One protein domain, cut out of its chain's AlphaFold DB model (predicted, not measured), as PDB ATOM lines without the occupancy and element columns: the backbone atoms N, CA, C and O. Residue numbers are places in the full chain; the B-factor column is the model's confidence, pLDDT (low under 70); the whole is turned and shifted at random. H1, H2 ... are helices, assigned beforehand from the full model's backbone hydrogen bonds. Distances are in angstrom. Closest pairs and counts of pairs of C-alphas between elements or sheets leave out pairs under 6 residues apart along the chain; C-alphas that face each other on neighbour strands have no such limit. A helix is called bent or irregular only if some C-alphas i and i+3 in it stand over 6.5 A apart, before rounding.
ATOM      1  N   ALA A   2      22.017  46.216  20.960       84.94
ATOM      2  CA  ALA A   2      22.516  44.938  20.417       84.94
ATOM      3  C   ALA A   2      22.150  43.676  21.234       84.94
ATOM      4  O   ALA A   2      22.200  42.573  20.698       84.94
ATOM      5  N   LEU A   3      21.774  43.824  22.511       88.94
ATOM      6  CA  LEU A   3      21.512  42.696  23.417       88.94
ATOM      7  C   LEU A   3      20.411  41.736  22.921       88.94
ATOM      8  O   LEU A   3      20.655  40.534  22.953       88.94
ATOM      9  N   PRO A   4      19.248  42.193  22.408       90.25
ATOM     10  CA  PRO A   4      18.253  41.291  21.823       90.25
ATOM     11  C   PRO A   4      18.805  40.501  20.631       90.25
ATOM     12  O   PRO A   4      18.622  39.292  20.556       90.25
ATOM     13  N   ALA A   5      19.558  41.150  19.738       90.62
ATOM     14  CA  ALA A   5      20.175  40.485  18.591       90.62
ATOM     15  C   ALA A   5      21.163  39.390  19.033       90.62
ATOM     16  O   ALA A   5      21.077  38.253  18.568       90.62
ATOM     17  N   ALA A   6      22.038  39.711  19.990       90.69
ATOM     18  CA  ALA A   6      22.965  38.749  20.578       90.69
ATOM     19  C   ALA A   6      22.216  37.593  21.259       90.69
ATOM     20  O   ALA A   6      22.503  36.433  20.989       90.69
ATOM     21  N   ARG A   7      21.192  37.899  22.065       92.56
ATOM     22  CA  ARG A   7      20.373  36.906  22.772       92.56
ATOM     23  C   ARG A   7      19.662  35.952  21.814       92.56
ATOM     24  O   ARG A   7      19.659  34.753  22.065       92.56
ATOM     25  N   CYS A   8      19.076  36.465  20.732       92.38
ATOM     26  CA  CYS A   8      18.414  35.644  19.717       92.38
ATOM     27  C   CYS A   8      19.401  34.651  19.092       92.38
ATOM     28  O   CYS A   8      19.133  33.450  19.059       92.38
ATOM     29  N   TRP A   9      20.570  35.142  18.673       91.69
ATOM     30  CA  TRP A   9      21.620  34.296  18.115       91.69
ATOM     31  C   TRP A   9      22.111  33.243  19.116       91.69
ATOM     32  O   TRP A   9      22.153  32.062  18.777       91.69
ATOM     33  N   THR A  10      22.397  33.637  20.360       93.44
ATOM     34  CA  THR A  10      22.856  32.718  21.410       93.44
ATOM     35  C   THR A  10      21.831  31.627  21.713       93.44
ATOM     36  O   THR A  10      22.212  30.469  21.813       93.44
ATOM     37  N   LEU A  11      20.539  31.954  21.819       93.19
ATOM     38  CA  LEU A  11      19.498  30.954  22.088       93.19
ATOM     39  C   LEU A  11      19.428  29.887  20.994       93.19
ATOM     40  O   LEU A  11      19.320  28.703  21.299       93.19
ATOM     41  N   VAL A  12      19.522  30.291  19.728       92.62
ATOM     42  CA  VAL A  12      19.496  29.353  18.597       92.62
ATOM     43  C   VAL A  12      20.787  28.535  18.536       92.62
ATOM     44  O   VAL A  12      20.727  27.329  18.328       92.62
ATOM     45  N   ALA A  13      21.939  29.157  18.791       90.19
ATOM     46  CA  ALA A  13      23.230  28.470  18.830       90.19
ATOM     47  C   ALA A  13      23.354  27.472  19.998       90.19
ATOM     48  O   ALA A  13      24.074  26.481  19.882       90.19
ATOM     49  N   LEU A  14      22.689  27.738  21.127       90.88
ATOM     50  CA  LEU A  14      22.595  26.804  22.249       90.88
ATOM     51  C   LEU A  14      21.603  25.679  21.951       90.88
ATOM     52  O   LEU A  14      21.914  24.528  22.225       90.88
ATOM     53  N   ALA A  15      20.460  25.990  21.332       91.88
ATOM     54  CA  ALA A  15      19.474  24.985  20.938       91.88
ATOM     55  C   ALA A  15      20.056  23.935  19.978       91.88
ATOM     56  O   ALA A  15      19.705  22.764  20.066       91.88
ATOM     57  N   ASP A  16      20.956  24.352  19.086       88.75
ATOM     58  CA  ASP A  16      21.673  23.469  18.160       88.75
ATOM     59  C   ASP A  16      22.614  22.478  18.873       88.75
ATOM     60  O   ASP A  16      22.840  21.370  18.401       88.75
ATOM     61  N   ARG A  17      23.120  22.850  20.056       89.44
ATOM     62  CA  ARG A  17      24.034  22.032  20.871       89.44
ATOM     63  C   ARG A  17      23.349  21.319  22.038       89.44
ATOM     64  O   ARG A  17      24.020  20.628  22.801       89.44
ATOM     65  N   ALA A  18      22.047  21.516  22.220       90.38
ATOM     66  CA  ALA A  18      21.308  20.926  23.325       90.38
ATOM     67  C   ALA A  18      21.135  19.415  23.107       90.38
ATOM     68  O   ALA A  18      20.628  18.985  22.072       90.38
ATOM     69  N   GLY A  19      21.533  18.615  24.101       86.69
ATOM     70  CA  GLY A  19      21.351  17.158  24.083       86.69
ATOM     71  C   GLY A  19      19.924  16.707  24.421       86.69
ATOM     72  O   GLY A  19      19.542  15.592  24.081       86.69
ATOM     73  N   ASP A  20      19.127  17.572  25.059       92.81
ATOM     74  CA  ASP A  20      17.722  17.324  25.397       92.81
ATOM     75  C   ASP A  20      16.774  18.051  24.427       92.81
ATOM     76  O   ASP A  20      16.838  19.271  24.238       92.81
ATOM     77  N   GLY A  21      15.833  17.301  23.847       90.62
ATOM     78  CA  GLY A  21      14.808  17.826  22.947       90.62
ATOM     79  C   GLY A  21      13.861  18.836  23.609       90.62
ATOM     80  O   GLY A  21      13.427  19.783  22.945       90.62
ATOM     81  N   GLN A  22      13.568  18.692  24.906       92.69
ATOM     82  CA  GLN A  22      12.729  19.641  25.649       92.69
ATOM     83  C   GLN A  22      13.469  20.957  25.900       92.69
ATOM     84  O   GLN A  22      12.923  22.041  25.678       92.69
ATOM     85  N   GLU A  23      14.730  20.890  26.323       92.06
ATOM     86  CA  GLU A  23      15.592  22.064  26.454       92.06
ATOM     87  C   GLU A  23      15.758  22.812  25.126       92.06
ATOM     88  O   GLU A  23      15.541  24.029  25.071       92.06
ATOM     89  N   ARG A  24      16.021  22.075  24.045       92.88
ATOM     90  CA  ARG A  24      16.080  22.612  22.685       92.88
ATOM     91  C   ARG A  24      14.801  23.356  22.311       92.88
ATOM     92  O   ARG A  24      14.865  24.504  21.870       92.88
ATOM     93  N   ALA A  25      13.634  22.746  22.525       92.06
ATOM     94  CA  ALA A  25      12.346  23.369  22.225       92.06
ATOM     95  C   ALA A  25      12.134  24.676  23.012       92.06
ATOM     96  O   ALA A  25      11.742  25.685  22.423       92.06
ATOM     97  N   ARG A  26      12.476  24.701  24.309       93.62
ATOM     98  CA  ARG A  26      12.385  25.906  25.157       93.62
ATOM     99  C   ARG A  26      13.289  27.040  24.671       93.62
ATOM    100  O   ARG A  26      12.890  28.204  24.701       93.62
ATOM    101  N   MET A  27      14.508  26.726  24.235       94.25
ATOM    102  CA  MET A  27      15.438  27.726  23.700       94.25
ATOM    103  C   MET A  27      14.930  28.320  22.381       94.25
ATOM    104  O   MET A  27      14.943  29.543  22.214       94.25
ATOM    105  N   LEU A  28      14.430  27.475  21.474       92.38
ATOM    106  CA  LEU A  28      13.860  27.907  20.196       92.38
ATOM    107  C   LEU A  28      12.598  28.750  20.386       92.38
ATOM    108  O   LEU A  28      12.437  29.764  19.707       92.38
ATOM    109  N   ASP A  29      11.733  28.372  21.326       92.62
ATOM    110  CA  ASP A  29      10.538  29.141  21.666       92.62
ATOM    111  C   ASP A  29      10.899  30.540  22.187       92.62
ATOM    112  O   ASP A  29      10.442  31.551  21.652       92.62
ATOM    113  N   ARG A  30      11.843  30.632  23.132       92.44
ATOM    114  CA  ARG A  30      12.348  31.928  23.616       92.44
ATOM    115  C   ARG A  30      12.949  32.775  22.496       92.44
ATOM    116  O   ARG A  30      12.745  33.984  22.488       92.44
ATOM    117  N   ALA A  31      13.668  32.164  21.552       91.62
ATOM    118  CA  ALA A  31      14.283  32.879  20.434       91.62
ATOM    119  C   ALA A  31      13.247  33.499  19.477       91.62
ATOM    120  O   ALA A  31      13.498  34.574  18.928       91.62
ATOM    121  N   ARG A  32      12.083  32.855  19.295       88.81
ATOM    122  CA  ARG A  32      10.984  33.356  18.442       88.81
ATOM    123  C   ARG A  32      10.377  34.654  18.964       88.81
ATOM    124  O   ARG A  32       9.970  35.483  18.158       88.81
ATOM    125  N   HIS A  33      10.371  34.827  20.282       89.50
ATOM    126  CA  HIS A  33       9.814  35.993  20.964       89.50
ATOM    127  C   HIS A  33      10.816  37.146  21.123       89.50
ATOM    128  O   HIS A  33      10.493  38.170  21.719       89.50
ATOM    129  N   VAL A  34      12.047  37.009  20.612       90.25
ATOM    130  CA  VAL A  34      13.016  38.109  20.645       90.25
ATOM    131  C   VAL A  34      12.718  39.100  19.524       90.25
ATOM    132  O   VAL A  34      12.892  38.798  18.341       90.25
ATOM    133  N   GLU A  35      12.329  40.313  19.907       89.50
ATOM    134  CA  GLU A  35      12.155  41.419  18.972       89.50
ATOM    135  C   GLU A  35      13.509  41.969  18.506       89.50
ATOM    136  O   GLU A  35      14.348  42.417  19.295       89.50
ATOM    137  N   LEU A  36      13.726  41.931  17.190       86.62
ATOM    138  CA  LEU A  36      14.923  42.478  16.563       86.62
ATOM    139  C   LEU A  36      14.682  43.932  16.174       86.62
ATOM    140  O   LEU A  36      13.800  44.255  15.380       86.62
ATOM    141  N   VAL A  37      15.512  44.814  16.717       87.75
ATOM    142  CA  VAL A  37      15.504  46.241  16.397       87.75
ATOM    143  C   VAL A  37      16.517  46.549  15.300       87.75
ATOM    144  O   VAL A  37      17.516  45.847  15.135       87.75
ATOM    145  N   ARG A  38      16.283  47.629  14.549       89.50
ATOM    146  CA  ARG A  38      17.195  48.058  13.482       89.50
ATOM    147  C   ARG A  38      18.576  48.388  14.054       89.50
ATOM    148  O   ARG A  38      18.688  49.205  14.966       89.50
ATOM    149  N   MET A  39      19.625  47.789  13.493       90.19
ATOM    150  CA  MET A  39      21.001  48.035  13.931       90.19
ATOM    151  C   MET A  39      21.653  49.237  13.220       90.19
ATOM    152  O   MET A  39      21.475  49.417  12.008       90.19
ATOM    153  N   PRO A  40      22.483  50.029  13.931       90.88
ATOM    154  CA  PRO A  40      23.381  51.012  13.324       90.88
ATOM    155  C   PRO A  40      24.360  50.370  12.334       90.88
ATOM    156  O   PRO A  40      24.686  49.191  12.453       90.88
ATOM    157  N   ARG A  41      24.910  51.160  11.396       89.94
ATOM    158  CA  ARG A  41      25.812  50.664  10.331       89.94
ATOM    159  C   ARG A  41      26.948  49.775  10.847       89.94
ATOM    160  O   ARG A  41      27.180  48.715  10.280       89.94
ATOM    161  N   LYS A  42      27.600  50.183  11.941       92.69
ATOM    162  CA  LYS A  42      28.725  49.457  12.563       92.69
ATOM    163  C   LYS A  42      28.330  48.098  13.168       92.69
ATOM    164  O   LYS A  42      29.194  47.259  13.365       92.69
ATOM    165  N   LEU A  43      27.042  47.876  13.441       90.75
ATOM    166  CA  LEU A  43      26.508  46.665  14.082       90.75
ATOM    167  C   LEU A  43      25.611  45.838  13.147       90.75
ATOM    168  O   LEU A  43      24.986  44.874  13.579       90.75
ATOM    169  N   ARG A  44      25.549  46.173  11.853       89.94
ATOM    170  CA  ARG A  44      24.810  45.390  10.848       89.94
ATOM    171  C   ARG A  44      25.213  43.912  10.786       89.94
ATOM    172  O   ARG A  44      24.303  43.105  10.616       89.94
ATOM    173  N   PRO A  45      26.486  43.516  10.991       90.75
ATOM    174  CA  PRO A  45      26.828  42.097  11.086       90.75
ATOM    175  C   PRO A  45      26.030  41.352  12.170       90.75
ATOM    176  O   PRO A  45      25.593  40.228  11.944       90.75
ATOM    177  N   LEU A  46      25.736  41.995  13.308       90.38
ATOM    178  CA  LEU A  46      24.890  41.402  14.352       90.38
ATOM    179  C   LEU A  46      23.423  41.283  13.923       90.38
ATOM    180  O   LEU A  46      22.768  40.316  14.297       90.38
ATOM    181  N   ALA A  47      22.908  42.217  13.115       91.31
ATOM    182  CA  ALA A  47      21.572  42.080  12.531       91.31
ATOM    183  C   ALA A  47      21.490  40.890  11.564       91.31
ATOM    184  O   ALA A  47      20.483  40.186  11.552       91.31
ATOM    185  N   VAL A  48      22.553  40.635  10.793       92.56
ATOM    186  CA  VAL A  48      22.646  39.454   9.923       92.56
ATOM    187  C   VAL A  48      22.604  38.176  10.755       92.56
ATOM    188  O   VAL A  48      21.754  37.324  10.507       92.56
ATOM    189  N   LEU A  49      23.459  38.060  11.777       92.25
ATOM    190  CA  LEU A  49      23.503  36.879  12.647       92.25
ATOM    191  C   LEU A  49      22.167  36.635  13.355       92.25
ATOM    192  O   LEU A  49      21.663  35.515  13.339       92.25
ATOM    193  N   ALA A  50      21.568  37.678  13.929       90.69
ATOM    194  CA  ALA A  50      20.301  37.563  14.641       90.69
ATOM    195  C   ALA A  50      19.125  37.245  13.708       90.69
ATOM    196  O   ALA A  50      18.290  36.405  14.040       90.69
ATOM    197  N   GLY A  51      19.065  37.859  12.523       91.12
ATOM    198  CA  GLY A  51      18.015  37.580  11.544       91.12
ATOM    199  C   GLY A  51      18.120  36.170  10.952       91.12
ATOM    200  O   GLY A  51      17.104  35.491  10.790       91.12
ATOM    201  N   LEU A  52      19.339  35.687  10.689       92.19
ATOM    202  CA  LEU A  52      19.566  34.299  10.279       92.19
ATOM    203  C   LEU A  52      19.229  33.318  11.404       92.19
ATOM    204  O   LEU A  52      18.572  32.313  11.143       92.19
ATOM    205  N   ALA A  53      19.600  33.631  12.648       91.19
ATOM    206  CA  ALA A  53      19.248  32.820  13.808       91.19
ATOM    207  C   ALA A  53      17.730  32.731  13.984       91.19
ATOM    208  O   ALA A  53      17.189  31.637  14.110       91.19
ATOM    209  N   GLN A  54      17.013  33.851  13.889       89.50
ATOM    210  CA  GLN A  54      15.555  33.857  13.978       89.50
ATOM    211  C   GLN A  54      14.913  32.997  12.876       89.50
ATOM    212  O   GLN A  54      13.978  32.239  13.145       89.50
ATOM    213  N   ARG A  55      15.428  33.057  11.639       90.19
ATOM    214  CA  ARG A  55      14.980  32.178  10.542       90.19
ATOM    215  C   ARG A  55      15.266  30.706  10.833       90.19
ATOM    216  O   ARG A  55      14.362  29.885  10.700       90.19
ATOM    217  N   ALA A  56      16.481  30.379  11.258       89.12
ATOM    218  CA  ALA A  56      16.865  29.024  11.639       89.12
ATOM    219  C   ALA A  56      15.993  28.479  12.781       89.12
ATOM    220  O   ALA A  56      15.528  27.342  12.716       89.12
ATOM    221  N   GLY A  57      15.675  29.304  13.779       86.19
ATOM    222  CA  GLY A  57      14.792  28.930  14.881       86.19
ATOM    223  C   GLY A  57      13.345  28.668  14.447       86.19
ATOM    224  O   GLY A  57      12.688  27.761  14.965       86.19
ATOM    225  N   ARG A  58      12.846  29.395  13.438       84.88
ATOM    226  CA  ARG A  58      11.540  29.114  12.809       84.88
ATOM    227  C   ARG A  58      11.529  27.789  12.047       84.88
ATOM    228  O   ARG A  58      10.516  27.103  12.081       84.88
ATOM    229  N   ARG A  59      12.659  27.394  11.450       85.62
ATOM    230  CA  ARG A  59      12.861  26.064  10.841       85.62
ATOM    231  C   ARG A  59      13.099  24.951  11.870       85.62
ATOM    232  O   ARG A  59      13.330  23.810  11.494       85.62
ATOM    233  N   GLY A  60      13.040  25.277  13.161       78.56
ATOM    234  CA  GLY A  60      13.193  24.310  14.235       78.56
ATOM    235  C   GLY A  60      14.631  24.091  14.681       78.56
ATOM    236  O   GLY A  60      14.857  23.057  15.284       78.56
ATOM    237  N   GLY A  61      15.565  25.020  14.439       67.62
ATOM    238  CA  GLY A  61      16.935  24.985  14.977       67.62
ATOM    239  C   GLY A  61      17.942  24.285  14.066       67.62
ATOM    240  O   GLY A  61      18.519  23.288  14.473       67.62
ATOM    241  N   SER A  62      18.079  24.782  12.833       69.56
ATOM    242  CA  SER A  62      19.031  24.306  11.816       69.56
ATOM    243  C   SER A  62      20.247  25.234  11.691       69.56
ATOM    244  O   SER A  62      20.243  26.335  12.242       69.56
ATOM    245  N   ASP A  63      21.181  24.896  10.799       82.69
ATOM    246  CA  ASP A  63      22.202  25.825  10.306       82.69
ATOM    247  C   ASP A  63      21.617  27.199   9.944       82.69
ATOM    248  O   ASP A  63      20.519  27.314   9.372       82.69
ATOM    249  N   LEU A  64      22.386  28.257  10.226       80.81
ATOM    250  CA  LEU A  64      22.035  29.638   9.870       80.81
ATOM    251  C   LEU A  64      21.766  29.776   8.363       80.81
ATOM    252  O   LEU A  64      20.828  30.464   7.956       80.81
ATOM    253  N   LEU A  65      22.531  29.043   7.549       82.31
ATOM    254  CA  LEU A  65      22.392  28.949   6.095       82.31
ATOM    255  C   LEU A  65      21.691  27.653   5.647       82.31
ATOM    256  O   LEU A  65      22.045  27.066   4.635       82.31
ATOM    257  N   GLY A  66      20.679  27.210   6.390       78.00
ATOM    258  CA  GLY A  66      19.979  25.949   6.126       78.00
ATOM    259  C   GLY A  66      18.932  25.960   4.998       78.00
ATOM    260  O   GLY A  66      18.230  24.969   4.841       78.00
ATOM    261  N   ASP A  67      18.757  27.053   4.239       81.19
ATOM    262  CA  ASP A  67      17.856  27.070   3.072       81.19
ATOM    263  C   ASP A  67      18.415  27.880   1.888       81.19
ATOM    264  O   ASP A  67      19.283  28.741   2.053       81.19
ATOM    265  N   ARG A  68      17.866  27.645   0.684       84.00
ATOM    266  CA  ARG A  68      18.287  28.314  -0.568       84.00
ATOM    267  C   ARG A  68      18.158  29.842  -0.523       84.00
ATOM    268  O   ARG A  68      18.827  30.533  -1.282       84.00
ATOM    269  N   LEU A  69      17.306  30.376   0.353       87.81
ATOM    270  CA  LEU A  69      17.039  31.812   0.487       87.81
ATOM    271  C   LEU A  69      17.857  32.470   1.605       87.81
ATOM    272  O   LEU A  69      17.801  33.688   1.775       87.81
ATOM    273  N   SER A  70      18.626  31.700   2.372       84.38
ATOM    274  CA  SER A  70      19.378  32.191   3.524       84.38
ATOM    275  C   SER A  70      20.507  33.152   3.120       84.38
ATOM    276  O   SER A  70      20.639  34.181   3.786       84.38
ATOM    277  N   PRO A  71      21.236  32.946   2.001       87.38
ATOM    278  CA  PRO A  71      22.187  33.941   1.498       87.38
ATOM    279  C   PRO A  71      21.517  35.269   1.112       87.38
ATOM    280  O   PRO A  71      21.993  36.344   1.476       87.38
ATOM    281  N   LEU A  72      20.362  35.207   0.438       90.69
ATOM    282  CA  LEU A  72      19.602  36.401   0.059       90.69
ATOM    283  C   LEU A  72      19.082  37.148   1.296       90.69
ATOM    284  O   LEU A  72      19.156  38.376   1.368       90.69
ATOM    285  N   ALA A  73      18.603  36.406   2.298       88.88
ATOM    286  CA  ALA A  73      18.216  36.972   3.580       88.88
ATOM    287  C   ALA A  73      19.404  37.675   4.252       88.88
ATOM    288  O   ALA A  73      19.250  38.816   4.673       88.88
ATOM    289  N   ALA A  74      20.591  37.061   4.285       90.50
ATOM    290  CA  ALA A  74      21.792  37.662   4.868       90.50
ATOM    291  C   ALA A  74      22.150  39.012   4.219       90.50
ATOM    292  O   ALA A  74      22.390  39.992   4.929       90.50
ATOM    293  N   ILE A  75      22.100  39.096   2.885       90.56
ATOM    294  CA  ILE A  75      22.336  40.345   2.140       90.56
ATOM    295  C   ILE A  75      21.297  41.404   2.523       90.56
ATOM    296  O   ILE A  75      21.652  42.527   2.892       90.56
ATOM    297  N   ARG A  76      20.006  41.044   2.503       92.75
ATOM    298  CA  ARG A  76      18.913  41.961   2.856       92.75
ATOM    299  C   ARG A  76      19.068  42.501   4.281       92.75
ATOM    300  O   ARG A  76      18.932  43.706   4.498       92.75
ATOM    301  N   LEU A  77      19.382  41.619   5.231       89.81
ATOM    302  CA  LEU A  77      19.630  41.954   6.635       89.81
ATOM    303  C   LEU A  77      20.835  42.898   6.771       89.81
ATOM    304  O   LEU A  77      20.771  43.867   7.524       89.81
ATOM    305  N   GLY A  78      21.908  42.676   6.008       87.31
ATOM    306  CA  GLY A  78      23.096  43.532   6.004       87.31
ATOM    307  C   GLY A  78      22.838  44.927   5.428       87.31
ATOM    308  O   GLY A  78      23.399  45.913   5.908       87.31
ATOM    309  N   ILE A  79      21.950  45.050   4.440       88.94
ATOM    310  CA  ILE A  79      21.578  46.341   3.845       88.94
ATOM    311  C   ILE A  79      20.622  47.115   4.767       88.94
ATOM    312  O   ILE A  79      20.857  48.293   5.059       88.94
ATOM    313  N   LEU A  80      19.561  46.459   5.246       87.06
ATOM    314  CA  LEU A  80      18.486  47.098   6.017       87.06
ATOM    315  C   LEU A  80      18.803  47.230   7.515       87.06
ATOM    316  O   LEU A  80      18.329  48.170   8.164       87.06
ATOM    317  N   GLY A  81      19.624  46.324   8.048       84.19
ATOM    318  CA  GLY A  81      19.946  46.204   9.467       84.19
ATOM    319  C   GLY A  81      18.854  45.535  10.308       84.19
ATOM    320  O   GLY A  81      18.857  45.761  11.517       84.19
TER     321      GLY A  81
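Overview. This is residues 2 to 81 of the 82 residues of an uncharacterized protein of Sphingomonadales bacterium (UniProt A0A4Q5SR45). The longest helix, H3, runs through the middle, with the helical hairpin of H1 and H2 packed on one side of it and H4 on the opposite side. H1 and H2 run side by side in that hairpin, H2 shifted toward the end of H3 at residues 54 to 58, and H4 folds back over residues 44 to 52 of H3 after a long loop. The printed part has 80 residues with four named helices, H1, H2, H3 and H4 in chain order, and no named strand; its class is all helix. It is compact, with a radius of gyration of the C-alphas of 12.0 A, and it spans 37 by 28 by 16 A.

Along the chain. H3 covers residues 41 to 58 and is 26.0 A from first to last C-alpha, beginning with C-alpha 41 at (25.812, 50.664, 10.331). It is irregular: C-alphas 42 and 45 are 7.7 A apart. H1, residues 2 to 15, is 20.2 A long and begins with C-alpha 2 at (22.516, 44.938, 20.417). H2, residues 21 to 32, is 16.6 A long. H4, residues 70 to 80, is 15.1 A long and ends with C-alpha 80 at (18.486, 47.098, 6.017).

Arrangement. H3 is the hub and touches the three other helices. H3 and H1 run the same way at a steep tilt of 35.0 degrees, only just steep; their closest C-alphas, those of Ala 50 and Ala 5, are 4.9 A apart. H3 and H4 form a helical hairpin, opposite ways at a steep tilt of 38 degrees, only just steep. H3 touches H4 with residues 44 to 52 alone, and the closest C-alphas, Val 48 and Leu 77, are 5.1 A apart. H2 touches H3 with residues 28 to 32 alone, at a steep tilt of 46 degrees, opposite ways; the closest C-alphas, Leu 28 and Gly 57, are 5.5 A apart. H1 and H2 form the other helical hairpin, at a shallow tilt of 22 degrees, opposite ways, with the C-alphas of Ala 15 and Arg 24 closest at 4.5 A. The helix packing is mostly crossed, with 1 of the 4 touching pairs at a shallow tilt. H4 is apart from H1 and from H2. Every O i to N i+4 pair is within hydrogen-bond range in H1, H2 and H4, and 12 of 14 are in H3.

Size, cuts and confidence. The two C-alphas farthest apart, those of Asp 20 and Arg 41, are 37.5 A apart. The printed part has no cut. The link from H1 to H2 is tight with 5 residues, that from H2 to H3 is short with 8, and that from H3 to H4 is long with 11. The mean pLDDT of the printed part is 88.9, and residues 61 to 62 are under 70.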